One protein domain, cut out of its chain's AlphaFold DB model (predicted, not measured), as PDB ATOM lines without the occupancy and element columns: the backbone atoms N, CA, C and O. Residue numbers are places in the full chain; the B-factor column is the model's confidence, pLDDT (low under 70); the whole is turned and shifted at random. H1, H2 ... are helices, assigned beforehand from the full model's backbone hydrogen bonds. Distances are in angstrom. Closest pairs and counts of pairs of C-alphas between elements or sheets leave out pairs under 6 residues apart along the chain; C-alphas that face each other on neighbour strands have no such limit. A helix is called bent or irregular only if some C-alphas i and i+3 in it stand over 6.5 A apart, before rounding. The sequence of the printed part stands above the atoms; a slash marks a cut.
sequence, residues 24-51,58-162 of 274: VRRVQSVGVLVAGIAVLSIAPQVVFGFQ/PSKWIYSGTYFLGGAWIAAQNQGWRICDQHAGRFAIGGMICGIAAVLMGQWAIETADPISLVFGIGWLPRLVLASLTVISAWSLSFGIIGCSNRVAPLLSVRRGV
ATOM      1  N   VAL A  24      19.499  51.460  19.444       73.19
ATOM      2  CA  VAL A  24      18.314  51.530  18.573       73.19
ATOM      3  C   VAL A  24      18.275  50.326  17.634       73.19
ATOM      4  O   VAL A  24      17.224  49.706  17.479       73.19
ATOM      5  N   ARG A  25      19.431  49.910  17.097       77.12
ATOM      6  CA  ARG A  25      19.499  48.736  16.225       77.12
ATOM      7  C   ARG A  25      19.111  47.444  16.936       77.12
ATOM      8  O   ARG A  25      18.244  46.727  16.455       77.12
ATOM      9  N   ARG A  26      19.680  47.143  18.106       79.12
ATOM     10  CA  ARG A  26      19.305  45.912  18.831       79.12
ATOM     11  C   ARG A  26      17.816  45.872  19.167       79.12
ATOM     12  O   ARG A  26      17.192  44.828  19.009       79.12
ATOM     13  N   VAL A  27      17.253  47.006  19.587       78.88
ATOM     14  CA  VAL A  27      15.820  47.116  19.893       78.88
ATOM     15  C   VAL A  27      14.971  46.840  18.650       78.88
ATOM     16  O   VAL A  27      13.991  46.109  18.744       78.88
ATOM     17  N   GLN A  28      15.373  47.333  17.475       83.31
ATOM     18  CA  GLN A  28      14.669  47.081  16.214       83.31
ATOM     19  C   GLN A  28      14.715  45.604  15.793       83.31
ATOM     20  O   GLN A  28      13.664  45.053  15.474       83.31
ATOM     21  N   SER A  29      15.879  44.937  15.863       84.44
ATOM     22  CA  SER A  29      15.998  43.494  15.564       84.44
ATOM     23  C   SER A  29      15.104  42.643  16.461       84.44
ATOM     24  O   SER A  29      14.420  41.735  15.993       84.44
ATOM     25  N   VAL A  30      15.114  42.927  17.765       90.00
ATOM     26  CA  VAL A  30      14.280  42.204  18.729       90.00
ATOM     27  C   VAL A  30      12.805  42.526  18.491       90.00
ATOM     28  O   VAL A  30      11.975  41.626  18.540       90.00
ATOM     29  N   GLY A  31      12.482  43.777  18.152       92.44
ATOM     30  CA  GLY A  31      11.126  44.212  17.838       92.44
ATOM     31  C   GLY A  31      10.498  43.442  16.676       92.44
ATOM     32  O   GLY A  31       9.384  42.946  16.824       92.44
ATOM     33  N   VAL A  32      11.208  43.270  15.552       93.19
ATOM     34  CA  VAL A  32      10.680  42.496  14.408       93.19
ATOM     35  C   VAL A  32      10.497  41.012  14.736       93.19
ATOM     36  O   VAL A  32       9.508  40.417  14.310       93.19
ATOM     37  N   LEU A  33      11.388  40.424  15.545       94.38
ATOM     38  CA  LEU A  33      11.251  39.043  16.016       94.38
ATOM     39  C   LEU A  33      10.028  38.875  16.922       94.38
ATOM     40  O   LEU A  33       9.195  38.004  16.683       94.38
ATOM     41  N   VAL A  34       9.897  39.732  17.936       96.00
ATOM     42  CA  VAL A  34       8.775  39.702  18.883       96.00
ATOM     43  C   VAL A  34       7.452  39.934  18.160       96.00
ATOM     44  O   VAL A  34       6.488  39.225  18.434       96.00
ATOM     45  N   ALA A  35       7.405  40.860  17.198       95.69
ATOM     46  CA  ALA A  35       6.219  41.088  16.377       95.69
ATOM     47  C   ALA A  35       5.828  39.831  15.581       95.69
ATOM     48  O   ALA A  35       4.662  39.440  15.600       95.69
ATOM     49  N   GLY A  36       6.791  39.155  14.946       95.81
ATOM     50  CA  GLY A  36       6.543  37.895  14.239       95.81
ATOM     51  C   GLY A  36       5.996  36.803  15.164       95.81
ATOM     52  O   GLY A  36       5.004  36.152  14.832       95.81
ATOM     53  N   ILE A  37       6.593  36.641  16.352       97.19
ATOM     54  CA  ILE A  37       6.162  35.648  17.352       97.19
ATOM     55  C   ILE A  37       4.758  35.971  17.861       97.19
ATOM     56  O   ILE A  37       3.926  35.071  17.953       97.19
ATOM     57  N   ALA A  38       4.469  37.237  18.160       96.75
ATOM     58  CA  ALA A  38       3.154  37.669  18.620       96.75
ATOM     59  C   ALA A  38       2.076  37.391  17.563       96.75
ATOM     60  O   ALA A  38       1.038  36.813  17.885       96.75
ATOM     61  N   VAL A  39       2.343  37.718  16.292       96.44
ATOM     62  CA  VAL A  39       1.414  37.448  15.186       96.44
ATOM     63  C   VAL A  39       1.149  35.954  15.042       96.44
ATOM     64  O   VAL A  39      -0.015  35.568  14.988       96.44
ATOM     65  N   LEU A  40       2.180  35.101  15.038       95.19
ATOM     66  CA  LEU A  40       1.981  33.649  14.943       95.19
ATOM     67  C   LEU A  40       1.366  33.036  16.206       95.19
ATOM     68  O   LEU A  40       0.687  32.021  16.118       95.19
ATOM     69  N   SER A  41       1.552  33.653  17.372       95.12
ATOM     70  CA  SER A  41       0.903  33.204  18.609       95.12
ATOM     71  C   SER A  41      -0.594  33.519  18.618       95.12
ATOM     72  O   SER A  41      -1.366  32.803  19.248       95.12
ATOM     73  N   ILE A  42      -1.018  34.577  17.923       94.38
ATOM     74  CA  ILE A  42      -2.433  34.947  17.772       94.38
ATOM     75  C   ILE A  42      -3.063  34.200  16.588       94.38
ATOM     76  O   ILE A  42      -4.192  33.722  16.686       94.38
ATOM     77  N   ALA A  43      -2.332  34.086  15.478       93.75
ATOM     78  CA  ALA A  43      -2.796  33.533  14.212       93.75
ATOM     79  C   ALA A  43      -1.820  32.470  13.657       93.75
ATOM     80  O   ALA A  43      -1.207  32.687  12.607       93.75
ATOM     81  N   PRO A  44      -1.667  31.305  14.317       92.50
ATOM     82  CA  PRO A  44      -0.763  30.232  13.876       92.50
ATOM     83  C   PRO A  44      -1.088  29.700  12.471       92.50
ATOM     84  O   PRO A  44      -0.200  29.261  11.737       92.50
ATOM     85  N   GLN A  45      -2.346  29.821  12.048       90.50
ATOM     86  CA  GLN A  45      -2.822  29.466  10.714       90.50
ATOM     87  C   GLN A  45      -2.193  30.292   9.577       90.50
ATOM     88  O   GLN A  45      -2.389  29.967   8.412       90.50
ATOM     89  N   VAL A  46      -1.435  31.351   9.886       91.12
ATOM     90  CA  VAL A  46      -0.616  32.072   8.897       91.12
ATOM     91  C   VAL A  46       0.430  31.151   8.262       91.12
ATOM     92  O   VAL A  46       0.698  31.295   7.071       91.12
ATOM     93  N   VAL A  47       0.988  30.213   9.036       90.38
ATOM     94  CA  VAL A  47       2.019  29.262   8.580       90.38
ATOM     95  C   VAL A  47       1.488  27.831   8.533       90.38
ATOM     96  O   VAL A  47       1.764  27.114   7.577       90.38
ATOM     97  N   PHE A  48       0.710  27.417   9.535       86.94
ATOM     98  CA  PHE A  48       0.283  26.021   9.702       86.94
ATOM     99  C   PHE A  48      -1.149  25.745   9.226       86.94
ATOM    100  O   PHE A  48      -1.661  24.650   9.433       86.94
ATOM    101  N   GLY A  49      -1.815  26.722   8.607       79.94
ATOM    102  CA  GLY A  49      -3.211  26.598   8.198       79.94
ATOM    103  C   GLY A  49      -3.487  27.130   6.796       79.94
ATOM    104  O   GLY A  49      -2.787  27.988   6.256       79.94
ATOM    105  N   PHE A  50      -4.569  26.634   6.206       70.81
ATOM    106  CA  PHE A  50      -5.062  27.103   4.917       70.81
ATOM    107  C   PHE A  50      -5.979  28.312   5.119       70.81
ATOM    108  O   PHE A  50      -7.199  28.195   5.170       70.81
ATOM    109  N   GLN A  51      -5.393  29.502   5.242       78.38
ATOM    110  CA  GLN A  51      -6.158  30.747   5.135       78.38
ATOM    111  C   GLN A  51      -6.224  31.199   3.677       78.38
ATOM    112  O   GLN A  51      -5.328  31.907   3.200       78.38
ATOM    113  N   PRO A  58      -4.707  40.244   6.851       93.38
ATOM    114  CA  PRO A  58      -3.782  41.194   7.475       93.38
ATOM    115  C   PRO A  58      -2.658  40.531   8.277       93.38
ATOM    116  O   PRO A  58      -1.525  40.996   8.248       93.38
ATOM    117  N   SER A  59      -2.929  39.406   8.944       92.94
ATOM    118  CA  SER A  59      -1.914  38.676   9.714       92.94
ATOM    119  C   SER A  59      -0.762  38.167   8.843       92.94
ATOM    120  O   SER A  59       0.390  38.246   9.266       92.94
ATOM    121  N   LYS A  60      -1.036  37.722   7.608       92.75
ATOM    122  CA  LYS A  60       0.003  37.328   6.642       92.75
ATOM    123  C   LYS A  60       0.864  38.522   6.246       92.75
ATOM    124  O   LYS A  60       2.082  38.407   6.208       92.75
ATOM    125  N   TRP A  61       0.241  39.679   6.023       92.50
ATOM    126  CA  TRP A  61       0.950  40.916   5.696       92.50
ATOM    127  C   TRP A  61       1.846  41.391   6.828       92.50
ATOM    128  O   TRP A  61       3.000  41.722   6.580       92.50
ATOM    129  N   ILE A  62       1.349  41.398   8.066       93.50
ATOM    130  CA  ILE A  62       2.148  41.817   9.220       93.50
ATOM    131  C   ILE A  62       3.306  40.836   9.423       93.50
ATOM    132  O   ILE A  62       4.449  41.271   9.545       93.50
ATOM    133  N   TYR A  63       3.036  39.524   9.389       94.44
ATOM    134  CA  TYR A  63       4.062  38.487   9.511       94.44
ATOM    135  C   TYR A  63       5.151  38.632   8.438       94.44
ATOM    136  O   TYR A  63       6.317  38.833   8.779       94.44
ATOM    137  N   SER A  64       4.787  38.621   7.153       91.94
ATOM    138  CA  SER A  64       5.732  38.781   6.039       91.94
ATOM    139  C   SER A  64       6.417  40.150   6.046       91.94
ATOM    140  O   SER A  64       7.597  40.261   5.713       91.94
ATOM    141  N   GLY A  65       5.707  41.188   6.488       92.19
ATOM    142  CA  GLY A  65       6.225  42.538   6.656       92.19
ATOM    143  C   GLY A  65       7.390  42.602   7.638       92.19
ATOM    144  O   GLY A  65       8.330  43.353   7.394       92.19
ATOM    145  N   THR A  66       7.405  41.775   8.693       93.81
ATOM    146  CA  THR A  66       8.556  41.720   9.612       93.81
ATOM    147  C   THR A  66       9.843  41.298   8.898       93.81
ATOM    148  O   THR A  66      10.884  41.926   9.098       93.81
ATOM    149  N   TYR A  67       9.770  40.299   8.010       91.94
ATOM    150  CA  TYR A  67      10.914  39.823   7.226       91.94
ATOM    151  C   TYR A  67      11.350  40.844   6.185       91.94
ATOM    152  O   TYR A  67      12.543  41.107   6.052       91.94
ATOM    153  N   PHE A  68      10.393  41.459   5.486       89.88
ATOM    154  CA  PHE A  68      10.685  42.504   4.510       89.88
ATOM    155  C   PHE A  68      11.373  43.707   5.164       89.88
ATOM    156  O   PHE A  68      12.445  44.118   4.724       89.88
ATOM    157  N   LEU A  69      10.797  44.237   6.248       89.44
ATOM    158  CA  LEU A  69      11.353  45.381   6.966       89.44
ATOM    159  C   LEU A  69      12.724  45.060   7.551       89.44
ATOM    160  O   LEU A  69      13.642  45.860   7.399       89.44
ATOM    161  N   GLY A  70      12.893  43.895   8.181       89.00
ATOM    162  CA  GLY A  70      14.197  43.523   8.718       89.00
ATOM    163  C   GLY A  70      15.233  43.271   7.617       89.00
ATOM    164  O   GLY A  70      16.381  43.672   7.780       89.00
ATOM    165  N   GLY A  71      14.840  42.718   6.466       87.31
ATOM    166  CA  GLY A  71      15.703  42.583   5.290       87.31
ATOM    167  C   GLY A  71      16.139  43.935   4.718       87.31
ATOM    168  O   GLY A  71      17.335  44.178   4.571       87.31
ATOM    169  N   ALA A  72      15.196  44.848   4.475       85.00
ATOM    170  CA  ALA A  72      15.474  46.206   3.998       85.00
ATOM    171  C   ALA A  72      16.369  46.982   4.978       85.00
ATOM    172  O   ALA A  72      17.306  47.678   4.589       85.00
ATOM    173  N   TRP A  73      16.113  46.818   6.271       84.50
ATOM    174  CA  TRP A  73      16.878  47.459   7.325       84.50
ATOM    175  C   TRP A  73      18.304  46.906   7.461       84.50
ATOM    176  O   TRP A  73      19.230  47.666   7.751       84.50
ATOM    177  N   ILE A  74      18.509  45.609   7.216       83.94
ATOM    178  CA  ILE A  74      19.845  45.002   7.133       83.94
ATOM    179  C   ILE A  74      20.562  45.454   5.867       83.94
ATOM    180  O   ILE A  74      21.738  45.803   5.935       83.94
ATOM    181  N   ALA A  75      19.859  45.524   4.736       82.12
ATOM    182  CA  ALA A  75      20.416  46.025   3.486       82.12
ATOM    183  C   ALA A  75      20.901  47.474   3.611       82.12
ATOM    184  O   ALA A  75      21.984  47.799   3.130       82.12
ATOM    185  N   ALA A  76      20.177  48.318   4.352       82.69
ATOM    186  CA  ALA A  76      20.596  49.684   4.659       82.69
ATOM    187  C   ALA A  76      21.838  49.769   5.577       82.69
ATOM    188  O   ALA A  76      22.407  50.846   5.761       82.69
ATOM    189  N   GLN A  77      22.275  48.657   6.180       82.25
ATOM    190  CA  GLN A  77      23.393  48.611   7.116       82.25
ATOM    191  C   GLN A  77      24.563  47.778   6.586       82.25
ATOM    192  O   GLN A  77      24.595  46.558   6.725       82.25
ATOM    193  N   ASN A  78      25.635  48.448   6.155       71.56
ATOM    194  CA  ASN A  78      26.877  47.791   5.715       71.56
ATOM    195  C   ASN A  78      27.475  46.796   6.739       71.56
ATOM    196  O   ASN A  78      28.172  45.859   6.360       71.56
ATOM    197  N   GLN A  79      27.217  46.970   8.043       71.88
ATOM    198  CA  GLN A  79      27.722  46.070   9.092       71.88
ATOM    199  C   GLN A  79      26.881  44.802   9.306       71.88
ATOM    200  O   GLN A  79      27.430  43.814   9.792       71.88
ATOM    201  N   GLY A  80      25.585  44.807   8.963       63.06
ATOM    202  CA  GLY A  80      24.691  43.667   9.213       63.06
ATOM    203  C   GLY A  80      25.144  42.402   8.482       63.06
ATOM    204  O   GLY A  80      25.104  41.301   9.033       63.06
ATOM    205  N   TRP A  81      25.701  42.586   7.286       78.19
ATOM    206  CA  TRP A  81      26.237  41.512   6.457       78.19
ATOM    207  C   TRP A  81      27.435  40.804   7.098       78.19
ATOM    208  O   TRP A  81      27.485  39.581   7.089       78.19
ATOM    209  N   ARG A  82      28.337  41.525   7.785       85.38
ATOM    210  CA  ARG A  82      29.512  40.908   8.439       85.38
ATOM    211  C   ARG A  82      29.132  39.927   9.547       85.38
ATOM    212  O   ARG A  82      29.822  38.928   9.730       85.38
ATOM    213  N   ILE A  83      28.064  40.206  10.297       83.62
ATOM    214  CA  ILE A  83      27.582  39.307  11.358       83.62
ATOM    215  C   ILE A  83      26.992  38.039  10.737       83.62
ATOM    216  O   ILE A  83      27.307  36.935  11.191       83.62
ATOM    217  N   CYS A  84      26.183  38.199   9.684       86.75
ATOM    218  CA  CYS A  84      25.643  37.075   8.921       86.75
ATOM    219  C   CYS A  84      26.784  36.213   8.382       86.75
ATOM    220  O   CYS A  84      26.776  35.001   8.569       86.75
ATOM    221  N   ASP A  85      27.823  36.840   7.832       88.75
ATOM    222  CA  ASP A  85      28.983  36.140   7.305       88.75
ATOM    223  C   ASP A  85      29.733  35.409   8.408       88.75
ATOM    224  O   ASP A  85      30.031  34.243   8.233       88.75
ATOM    225  N   GLN A  86      30.032  36.014   9.561       93.50
ATOM    226  CA  GLN A  86      30.812  35.364  10.627       93.50
ATOM    227  C   GLN A  86      30.098  34.159  11.250       93.50
ATOM    228  O   GLN A  86      30.745  33.160  11.578       93.50
ATOM    229  N   HIS A  87      28.772  34.215  11.365       94.75
ATOM    230  CA  HIS A  87      27.973  33.193  12.041       94.75
ATOM    231  C   HIS A  87      27.073  32.372  11.109       94.75
ATOM    232  O   HIS A  87      26.270  31.584  11.603       94.75
ATOM    233  N   ALA A  88      27.257  32.477   9.789       94.38
ATOM    234  CA  ALA A  88      26.433  31.839   8.760       94.38
ATOM    235  C   ALA A  88      26.102  30.369   9.061       94.38
ATOM    236  O   ALA A  88      24.938  29.996   9.171       94.38
ATOM    237  N   GLY A  89      27.128  29.541   9.291       94.75
ATOM    238  CA  GLY A  89      26.936  28.115   9.570       94.75
ATOM    239  C   GLY A  89      26.145  27.846  10.852       94.75
ATOM    240  O   GLY A  89      25.300  26.956  10.875       94.75
ATOM    241  N   ARG A  90      26.355  28.646  11.909       96.62
ATOM    242  CA  ARG A  90      25.608  28.508  13.172       96.62
ATOM    243  C   ARG A  90      24.142  28.880  12.986       96.62
ATOM    244  O   ARG A  90      23.274  28.165  13.473       96.62
ATOM    245  N   PHE A  91      23.876  29.962  12.258       96.31
ATOM    246  CA  PHE A  91      22.522  30.388  11.926       96.31
ATOM    247  C   PHE A  91      21.802  29.379  11.025       96.31
ATOM    248  O   PHE A  91      20.652  29.053  11.297       96.31
ATOM    249  N   ALA A  92      22.482  28.819  10.021       96.38
ATOM    250  CA  ALA A  92      21.912  27.797   9.147       96.38
ATOM    251  C   ALA A  92      21.559  26.519   9.922       96.38
ATOM    252  O   ALA A  92      20.427  26.052   9.846       96.38
ATOM    253  N   ILE A  93      22.496  25.987  10.718       97.25
ATOM    254  CA  ILE A  93      22.275  24.768  11.510       97.25
ATOM    255  C   ILE A  93      21.201  25.001  12.576       97.25
ATOM    256  O   ILE A  93      20.258  24.223  12.670       97.25
ATOM    257  N   GLY A  94      21.309  26.082  13.355       97.38
ATOM    258  CA  GLY A  94      20.323  26.414  14.384       97.38
ATOM    259  C   GLY A  94      18.935  26.654  13.790       97.38
ATOM    260  O   GLY A  94      17.951  26.109  14.283       97.38
ATOM    261  N   GLY A  95      18.862  27.388  12.678       97.31
ATOM    262  CA  GLY A  95      17.625  27.614  11.941       97.31
ATOM    263  C   GLY A  95      17.007  26.320  11.416       97.31
ATOM    264  O   GLY A  95      15.800  26.129  11.549       97.31
ATOM    265  N   MET A  96      17.825  25.404  10.893       97.94
ATOM    266  CA  MET A  96      17.385  24.087  10.430       97.94
ATOM    267  C   MET A  96      16.855  23.224  11.580       97.94
ATOM    268  O   MET A  96      15.773  22.661  11.454       97.94
ATOM    269  N   ILE A  97      17.556  23.167  12.718       98.19
ATOM    270  CA  ILE A  97      17.102  22.433  13.912       98.19
ATOM    271  C   ILE A  97      15.766  22.995  14.411       98.19
ATOM    272  O   ILE A  97      14.816  22.236  14.602       98.19
ATOM    273  N   CYS A  98      15.659  24.319  14.567       97.94
ATOM    274  CA  CYS A  98      14.403  24.968  14.947       97.94
ATOM    275  C   CYS A  98      13.291  24.714  13.921       97.94
ATOM    276  O   CYS A  98      12.139  24.568  14.309       97.94
ATOM    277  N   GLY A  99      13.628  24.639  12.632       97.38
ATOM    278  CA  GLY A  99      12.677  24.376  11.553       97.38
ATOM    279  C   GLY A  99      12.125  22.960  11.605       97.38
ATOM    280  O   GLY A  99      10.914  22.778  11.557       97.38
ATOM    281  N   ILE A 100      12.994  21.964  11.793       97.62
ATOM    282  CA  ILE A 100      12.586  20.568  11.990       97.62
ATOM    283  C   ILE A 100      11.692  20.457  13.229       97.62
ATOM    284  O   ILE A 100      10.611  19.879  13.150       97.62
ATOM    285  N   ALA A 101      12.089  21.070  14.349       97.56
ATOM    286  CA  ALA A 101      11.280  21.085  15.565       97.56
ATOM    287  C   ALA A 101       9.912  21.759  15.346       97.56
ATOM    288  O   ALA A 101       8.896  21.233  15.792       97.56
ATOM    289  N   ALA A 102       9.869  22.881  14.620       96.81
ATOM    290  CA  ALA A 102       8.626  23.566  14.271       96.81
ATOM    291  C   ALA A 102       7.717  22.704  13.382       96.81
ATOM    292  O   ALA A 102       6.508  22.688  13.593       96.81
ATOM    293  N   VAL A 103       8.274  21.971  12.413       95.50
ATOM    294  CA  VAL A 103       7.505  21.066  11.543       95.50
ATOM    295  C   VAL A 103       6.913  19.915  12.348       95.50
ATOM    296  O   VAL A 103       5.708  19.699  12.270       95.50
ATOM    297  N   LEU A 104       7.720  19.222  13.157       96.38
ATOM    298  CA  LEU A 104       7.252  18.107  13.987       96.38
ATOM    299  C   LEU A 104       6.173  18.560  14.978       96.38
ATOM    300  O   LEU A 104       5.145  17.906  15.139       96.38
ATOM    301  N   MET A 105       6.373  19.719  15.606       95.38
ATOM    302  CA  MET A 105       5.397  20.291  16.527       95.38
ATOM    303  C   MET A 105       4.127  20.769  15.811       95.38
ATOM    304  O   MET A 105       3.034  20.628  16.352       95.38
ATOM    305  N   GLY A 106       4.251  21.305  14.597       92.88
ATOM    306  CA  GLY A 106       3.119  21.680  13.755       92.88
ATOM    307  C   GLY A 106       2.294  20.469  13.317       92.88
ATOM    308  O   GLY A 106       1.071  20.520  13.388       92.88
ATOM    309  N   GLN A 107       2.946  19.368  12.935       93.00
ATOM    310  CA  GLN A 107       2.282  18.098  12.619       93.00
ATOM    311  C   GLN A 107       1.506  17.573  13.826       93.00
ATOM    312  O   GLN A 107       0.303  17.354  13.723       93.00
ATOM    313  N   TRP A 108       2.158  17.494  14.988       94.38
ATOM    314  CA  TRP A 108       1.501  17.107  16.236       94.38
ATOM    315  C   TRP A 108       0.303  18.013  16.572       94.38
ATOM    316  O   TRP A 108      -0.753  17.528  16.977       94.38
ATOM    317  N   ALA A 109       0.435  19.328  16.375       91.94
ATOM    318  CA  ALA A 109      -0.642  20.281  16.626       91.94
ATOM    319  C   ALA A 109      -1.852  20.066  15.700       91.94
ATOM    320  O   ALA A 109      -2.986  20.171  16.163       91.94
ATOM    321  N   ILE A 110      -1.612  19.751  14.423       89.81
ATOM    322  CA  ILE A 110      -2.658  19.448  13.430       89.81
ATOM    323  C   ILE A 110      -3.335  18.102  13.724       89.81
ATOM    324  O   ILE A 110      -4.537  17.968  13.527       89.81
ATOM    325  N   GLU A 111      -2.590  17.105  14.206       90.50
ATOM    326  CA  GLU A 111      -3.157  15.809  14.609       90.50
ATOM    327  C   GLU A 111      -3.998  15.914  15.887       90.50
ATOM    328  O   GLU A 111      -4.987  15.200  16.046       90.50
ATOM    329  N   THR A 112      -3.616  16.813  16.798       89.62
ATOM    330  CA  THR A 112      -4.275  16.974  18.102       89.62
ATOM    331  C   THR A 112      -5.519  17.862  18.031       89.62
ATOM    332  O   THR A 112      -6.468  17.650  18.783       89.62
ATOM    333  N   ALA A 113      -5.524  18.873  17.160       87.81
ATOM    334  CA  ALA A 113      -6.602  19.849  17.057       87.81
ATOM    335  C   ALA A 113      -7.063  20.014  15.607       87.81
ATOM    336  O   ALA A 113      -6.249  20.146  14.697       87.81
ATOM    337  N   ASP A 114      -8.381  20.100  15.404       79.44
ATOM    338  CA  ASP A 114      -8.966  20.423  14.100       79.44
ATOM    339  C   ASP A 114      -8.341  21.730  13.559       79.44
ATOM    340  O   ASP A 114      -8.240  22.694  14.332       79.44
ATOM    341  N   PRO A 115      -7.915  21.819  12.280       69.56
ATOM    342  CA  PRO A 115      -7.231  22.992  11.728       69.56
ATOM    343  C   PRO A 115      -7.929  24.337  11.961       69.56
ATOM    344  O   PRO A 115      -7.262  25.367  12.076       69.56
ATOM    345  N   ILE A 116      -9.261  24.348  12.058       71.12
ATOM    346  CA  ILE A 116     -10.047  25.554  12.369       71.12
ATOM    347  C   ILE A 116      -9.910  25.933  13.853       71.12
ATOM    348  O   ILE A 116      -9.866  27.111  14.209       71.12
ATOM    349  N   SER A 117      -9.785  24.933  14.722       76.25
ATOM    350  CA  SER A 117      -9.656  25.077  16.170       76.25
ATOM    351  C   SER A 117      -8.216  25.267  16.656       76.25
ATOM    352  O   SER A 117      -8.016  25.469  17.848       76.25
ATOM    353  N   LEU A 118      -7.209  25.259  15.773       74.12
ATOM    354  CA  LEU A 118      -5.781  25.272  16.135       74.12
ATOM    355  C   LEU A 118      -5.384  26.448  17.051       74.12
ATOM    356  O   LEU A 118      -4.466  26.338  17.862       74.12
ATOM    357  N   VAL A 119      -6.113  27.566  16.970       74.81
ATOM    358  CA  VAL A 119      -5.953  28.736  17.854       74.81
ATOM    359  C   VAL A 119      -6.292  28.410  19.315       74.81
ATOM    360  O   VAL A 119      -5.651  28.944  20.220       74.81
ATOM    361  N   PHE A 120      -7.281  27.549  19.556       78.19
ATOM    362  CA  PHE A 120      -7.819  27.239  20.883       78.19
ATOM    363  C   PHE A 120      -7.525  25.801  21.349       78.19
ATOM    364  O   PHE A 120      -7.550  25.547  22.548       78.19
ATOM    365  N   GLY A 121      -7.208  24.878  20.434       83.06
ATOM    366  CA  GLY A 121      -7.153  23.436  20.701       83.06
ATOM    367  C   GLY A 121      -5.864  22.924  21.350       83.06
ATOM    368  O   GLY A 121      -5.916  21.969  22.114       83.06
ATOM    369  N   ILE A 122      -4.713  23.563  21.110       89.38
ATOM    370  CA  ILE A 122      -3.403  23.091  21.617       89.38
ATOM    371  C   ILE A 122      -2.920  23.820  22.882       89.38
ATOM    372  O   ILE A 122      -1.829  23.556  23.381       89.38
ATOM    373  N   GLY A 123      -3.709  24.765  23.405       91.38
ATOM    374  CA  GLY A 123      -3.318  25.618  24.530       91.38
ATOM    375  C   GLY A 123      -2.310  26.720  24.163       91.38
ATOM    376  O   GLY A 123      -1.734  26.768  23.076       91.38
ATOM    377  N   TRP A 124      -2.102  27.670  25.081       93.31
ATOM    378  CA  TRP A 124      -1.303  28.869  24.794       93.31
ATOM    379  C   TRP A 124       0.208  28.611  24.759       93.31
ATOM    380  O   TRP A 124       0.903  29.242  23.962       93.31
ATOM    381  N   LEU A 125       0.710  27.693  25.592       95.25
ATOM    382  CA  LEU A 125       2.141  27.424  25.714       95.25
ATOM    383  C   LEU A 125       2.697  26.684  24.481       95.25
ATOM    384  O   LEU A 125       3.645  27.205  23.890       95.25
ATOM    385  N   PRO A 126       2.109  25.562  24.007       94.06
ATOM    386  CA  PRO A 126       2.571  24.913  22.779       94.06
ATOM    387  C   PRO A 126       2.507  25.842  21.565       94.06
ATOM    388  O   PRO A 126       3.430  25.884  20.761       94.06
ATOM    389  N   ARG A 127       1.466  26.672  21.479       93.38
ATOM    390  CA  ARG A 127       1.325  27.686  20.431       93.38
ATOM    391  C   ARG A 127       2.449  28.726  20.449       93.38
ATOM    392  O   ARG A 127       2.992  29.040  19.394       93.38
ATOM    393  N   LEU A 128       2.823  29.238  21.624       96.19
ATOM    394  CA  LEU A 128       3.933  30.186  21.761       96.19
ATOM    395  C   LEU A 128       5.276  29.546  21.383       96.19
ATOM    396  O   LEU A 128       6.093  30.177  20.710       96.19
ATOM    397  N   VAL A 129       5.502  28.296  21.795       96.94
ATOM    398  CA  VAL A 129       6.712  27.540  21.445       96.94
ATOM    399  C   VAL A 129       6.776  27.304  19.937       96.94
ATOM    400  O   VAL A 129       7.795  27.624  19.329       96.94
ATOM    401  N   LEU A 130       5.684  26.846  19.321       95.56
ATOM    402  CA  LEU A 130       5.580  26.648  17.875       95.56
ATOM    403  C   LEU A 130       5.868  27.949  17.116       95.56
ATOM    404  O   LEU A 130       6.750  27.980  16.261       95.56
ATOM    405  N   ALA A 131       5.197  29.046  17.488       96.56
ATOM    406  CA  ALA A 131       5.412  30.369  16.905       96.56
ATOM    407  C   ALA A 131       6.876  30.824  17.018       96.56
ATOM    408  O   ALA A 131       7.459  31.315  16.049       96.56
ATOM    409  N   SER A 132       7.490  30.626  18.187       97.44
ATOM    410  CA  SER A 132       8.889  30.984  18.438       97.44
ATOM    411  C   SER A 132       9.846  30.163  17.579       97.44
ATOM    412  O   SER A 132      10.709  30.738  16.917       97.44
ATOM    413  N   LEU A 133       9.671  28.839  17.537       97.81
ATOM    414  CA  LEU A 133      10.491  27.939  16.725       97.81
ATOM    415  C   LEU A 133      10.407  28.303  15.242       97.81
ATOM    416  O   LEU A 133      11.444  28.406  14.591       97.81
ATOM    417  N   THR A 134       9.206  28.571  14.726       96.88
ATOM    418  CA  THR A 134       8.996  28.979  13.332       96.88
ATOM    419  C   THR A 134       9.694  30.297  13.008       96.88
ATOM    420  O   THR A 134      10.440  30.371  12.031       96.88
ATOM    421  N   VAL A 135       9.501  31.336  13.827       97.12
ATOM    422  CA  VAL A 135      10.084  32.663  13.569       97.12
ATOM    423  C   VAL A 135      11.605  32.623  13.682       97.12
ATOM    424  O   VAL A 135      12.294  33.125  12.791       97.12
ATOM    425  N   ILE A 136      12.138  31.997  14.738       97.00
ATOM    426  CA  ILE A 136      13.585  31.840  14.949       97.00
ATOM    427  C   ILE A 136      14.196  31.018  13.818       97.00
ATOM    428  O   ILE A 136      15.256  31.393  13.313       97.00
ATOM    429  N   SER A 137      13.534  29.936  13.400       97.38
ATOM    430  CA  SER A 137      13.968  29.119  12.270       97.38
ATOM    431  C   SER A 137      14.072  29.950  11.000       97.38
ATOM    432  O   SER A 137      15.149  30.017  10.415       97.38
ATOM    433  N   ALA A 138      12.999  30.643  10.615       95.75
ATOM    434  CA  ALA A 138      12.954  31.426   9.388       95.75
ATOM    435  C   ALA A 138      14.018  32.536   9.362       95.75
ATOM    436  O   ALA A 138      14.734  32.677   8.369       95.75
ATOM    437  N   TRP A 139      14.182  33.290  10.455       95.69
ATOM    438  CA  TRP A 139      15.213  34.329  10.549       95.69
ATOM    439  C   TRP A 139      16.628  33.756  10.522       95.69
ATOM    440  O   TRP A 139      17.465  34.211   9.742       95.69
ATOM    441  N   SER A 140      16.895  32.740  11.344       95.62
ATOM    442  CA  SER A 140      18.225  32.134  11.432       95.62
ATOM    443  C   SER A 140      18.600  31.466  10.114       95.62
ATOM    444  O   SER A 140      19.697  31.670   9.610       95.62
ATOM    445  N   LEU A 141      17.683  30.733   9.487       96.75
ATOM    446  CA  LEU A 141      17.950  30.089   8.209       96.75
ATOM    447  C   LEU A 141      18.173  31.123   7.097       96.75
ATOM    448  O   LEU A 141      19.110  30.964   6.320       96.75
ATOM    449  N   SER A 142      17.409  32.221   7.075       93.69
ATOM    450  CA  SER A 142      17.626  33.321   6.123       93.69
ATOM    451  C   SER A 142      19.017  33.940   6.282       93.69
ATOM    452  O   SER A 142      19.754  34.043   5.304       93.69
ATOM    453  N   PHE A 143      19.430  34.284   7.508       93.44
ATOM    454  CA  PHE A 143      20.776  34.813   7.767       93.44
ATOM    455  C   PHE A 143      21.879  33.803   7.480       93.44
ATOM    456  O   PHE A 143      22.938  34.177   6.978       93.44
ATOM    457  N   GLY A 144      21.631  32.529   7.776       95.19
ATOM    458  CA  GLY A 144      22.551  31.443   7.490       95.19
ATOM    459  C   GLY A 144      22.786  31.282   5.994       95.19
ATOM    460  O   GLY A 144      23.935  31.282   5.560       95.19
ATOM    461  N   ILE A 145      21.713  31.216   5.202       94.19
ATOM    462  CA  ILE A 145      21.781  31.104   3.740       94.19
ATOM    463  C   ILE A 145      22.458  32.335   3.148       94.19
ATOM    464  O   ILE A 145      23.415  32.179   2.402       94.19
ATOM    465  N   ILE A 146      22.037  33.540   3.540       90.38
ATOM    466  CA  ILE A 146      22.647  34.799   3.094       90.38
ATOM    467  C   ILE A 146      24.153  34.817   3.379       90.38
ATOM    468  O   ILE A 146      24.951  35.068   2.478       90.38
ATOM    469  N   GLY A 147      24.560  34.523   4.617       92.00
ATOM    470  CA  GLY A 147      25.970  34.524   4.998       92.00
ATOM    471  C   GLY A 147      26.773  33.440   4.273       92.00
ATOM    472  O   GLY A 147      27.919  33.662   3.887       92.00
ATOM    473  N   CYS A 148      26.178  32.270   4.029       92.88
ATOM    474  CA  CYS A 148      26.788  31.223   3.210       92.88
ATOM    475  C   CYS A 148      26.950  31.685   1.756       92.88
ATOM    476  O   CYS A 148      28.037  31.544   1.196       92.88
ATOM    477  N   SER A 149      25.922  32.295   1.165       89.12
ATOM    478  CA  SER A 149      25.964  32.862  -0.184       89.12
ATOM    479  C   SER A 149      27.041  33.937  -0.308       89.12
ATOM    480  O   SER A 149      27.802  33.903  -1.268       89.12
ATOM    481  N   ASN A 150      27.190  34.817   0.682       87.31
ATOM    482  CA  ASN A 150      28.240  35.838   0.711       87.31
ATOM    483  C   ASN A 150      29.651  35.254   0.821       87.31
ATOM    484  O   ASN A 150      30.584  35.807   0.252       87.31
ATOM    485  N   ARG A 151      29.833  34.134   1.529       89.19
ATOM    486  CA  ARG A 151      31.132  33.439   1.591       89.19
ATOM    487  C   ARG A 151      31.468  32.725   0.282       89.19
ATOM    488  O   ARG A 151      32.634  32.656  -0.097       89.19
ATOM    489  N   VAL A 152      30.458  32.183  -0.395       86.50
ATOM    490  CA  VAL A 152      30.619  31.443  -1.656       86.50
ATOM    491  C   VAL A 152      30.730  32.391  -2.854       86.50
ATOM    492  O   VAL A 152      31.453  32.091  -3.802       86.50
ATOM    493  N   ALA A 153      30.084  33.557  -2.807       83.19
ATOM    494  CA  ALA A 153      30.073  34.541  -3.885       83.19
ATOM    495  C   ALA A 153      31.484  34.943  -4.356       83.19
ATOM    496  O   ALA A 153      31.725  34.811  -5.551       83.19
ATOM    497  N   PRO A 154      32.444  35.322  -3.485       80.62
ATOM    498  CA  PRO A 154      33.820  35.608  -3.886       80.62
ATOM    499  C   PRO A 154      34.511  34.424  -4.562       80.62
ATOM    500  O   PRO A 154      35.252  34.610  -5.521       80.62
ATOM    501  N   LEU A 155      34.258  33.193  -4.108       78.56
ATOM    502  CA  LEU A 155      34.850  31.996  -4.714       78.56
ATOM    503  C   LEU A 155      34.344  31.781  -6.147       78.56
ATOM    504  O   LEU A 155      35.102  31.339  -7.011       78.56
ATOM    505  N   LEU A 156      33.081  32.126  -6.402       72.50
ATOM    506  CA  LEU A 156      32.472  32.075  -7.730       72.50
ATOM    507  C   LEU A 156      32.898  33.273  -8.597       72.50
ATOM    508  O   LEU A 156      33.256  33.098  -9.762       72.50
ATOM    509  N   SER A 157      32.917  34.481  -8.030       66.56
ATOM    510  CA  SER A 157      33.147  35.726  -8.764       66.56
ATOM    511  C   SER A 157      34.614  35.951  -9.120       66.56
ATOM    512  O   SER A 157      34.890  36.391 -10.232       66.56
ATOM    513  N   VAL A 158      35.557  35.605  -8.234       59.72
ATOM    514  CA  VAL A 158      37.003  35.815  -8.445       59.72
ATOM    515  C   VAL A 158      37.543  34.970  -9.599       59.72
ATOM    516  O   VAL A 158      38.542  35.342 -10.208       59.72
ATOM    517  N   ARG A 159      36.896  33.848  -9.945       54.31
ATOM    518  CA  ARG A 159      37.362  32.992 -11.045       54.31
ATOM    519  C   ARG A 159      36.671  33.238 -12.385       54.31
ATOM    520  O   ARG A 159      37.342  33.047 -13.396       54.31
ATOM    521  N   ARG A 160      35.377  33.592 -12.436       56.53
ATOM    522  CA  ARG A 160      34.616  33.649 -13.710       56.53
ATOM    523  C   ARG A 160      33.440  34.640 -13.758       56.53
ATOM    524  O   ARG A 160      32.665  34.592 -14.708       56.53
ATOM    525  N   GLY A 161      33.281  35.528 -12.774       67.94
ATOM    526  CA  GLY A 161      32.018  36.260 -12.611       67.94
ATOM    527  C   GLY A 161      30.872  35.337 -12.170       67.94
ATOM    528  O   GLY A 161      31.035  34.121 -12.057       67.94
ATOM    529  N   VAL A 162      29.706  35.905 -11.850       74.69
ATOM    530  CA  VAL A 162      28.518  35.098 -11.518       74.69
ATOM    531  C   VAL A 162      28.072  34.363 -12.789       74.69
ATOM    532  O   VAL A 162      27.857  35.031 -13.799       74.69
TER     533      VAL A 162
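This is residues 24 to 51 and 58 to 162 of the 274 residues of an uncharacterized protein of Planctomycetaceae bacterium (UniProt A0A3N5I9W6). Two long helices, H4 and H6, run side by side in opposite ways, and a shorter pair, H1 and H3, packs on H6 through H1; residues 155 to 160 of H6 stick out. The printed part has 133 residues, with six named helices, H1 to H6 in order along the chain, holding 115 of them, and no named strand; its class is all helix, and it is only just compact, close to loose, with a radius of gyration of the C-alphas of 16.8 A and spans of 54 by 30 by 22 A.

Start at H1, residues 24 to 42: it touches H3, residues 58 to 75, at a shallow tilt of 21 degrees, closest at the C-alphas of Val 32 and Thr 66, 5.3 A. H4, residues 80 to 112, touches H6, residues 124 to 160, at a steep tilt of 38 degrees, closest at the C-alphas of Gly 95 and Ser 137, 4.0 A. H2, residues 45 to 48, only just touches H3, with 3 C-alpha pairs within 8 A; H5, residues 118 to 121, touches H4 only at the corner. Every O i to N i+4 pair is within hydrogen-bond range in H1; 13 of 14 are in H3, 27 of 29 in H4, 30 of 33 in H6.

Find C-alpha 24 at (18.314, 51.530, 18.573), where H1 begins. H4, 40.4 A, is irregular: C-alphas 86 and 89 are 8.3 A apart. H6, 52.9 A, ends at C-alpha 160 at (34.616, 33.649, -13.710).

Residues 52 to 57 are not printed; C-alphas 51 and 58 are 11.0 A apart. Look for pLDDT under 70 at residues 80, 115 and 157 to 161.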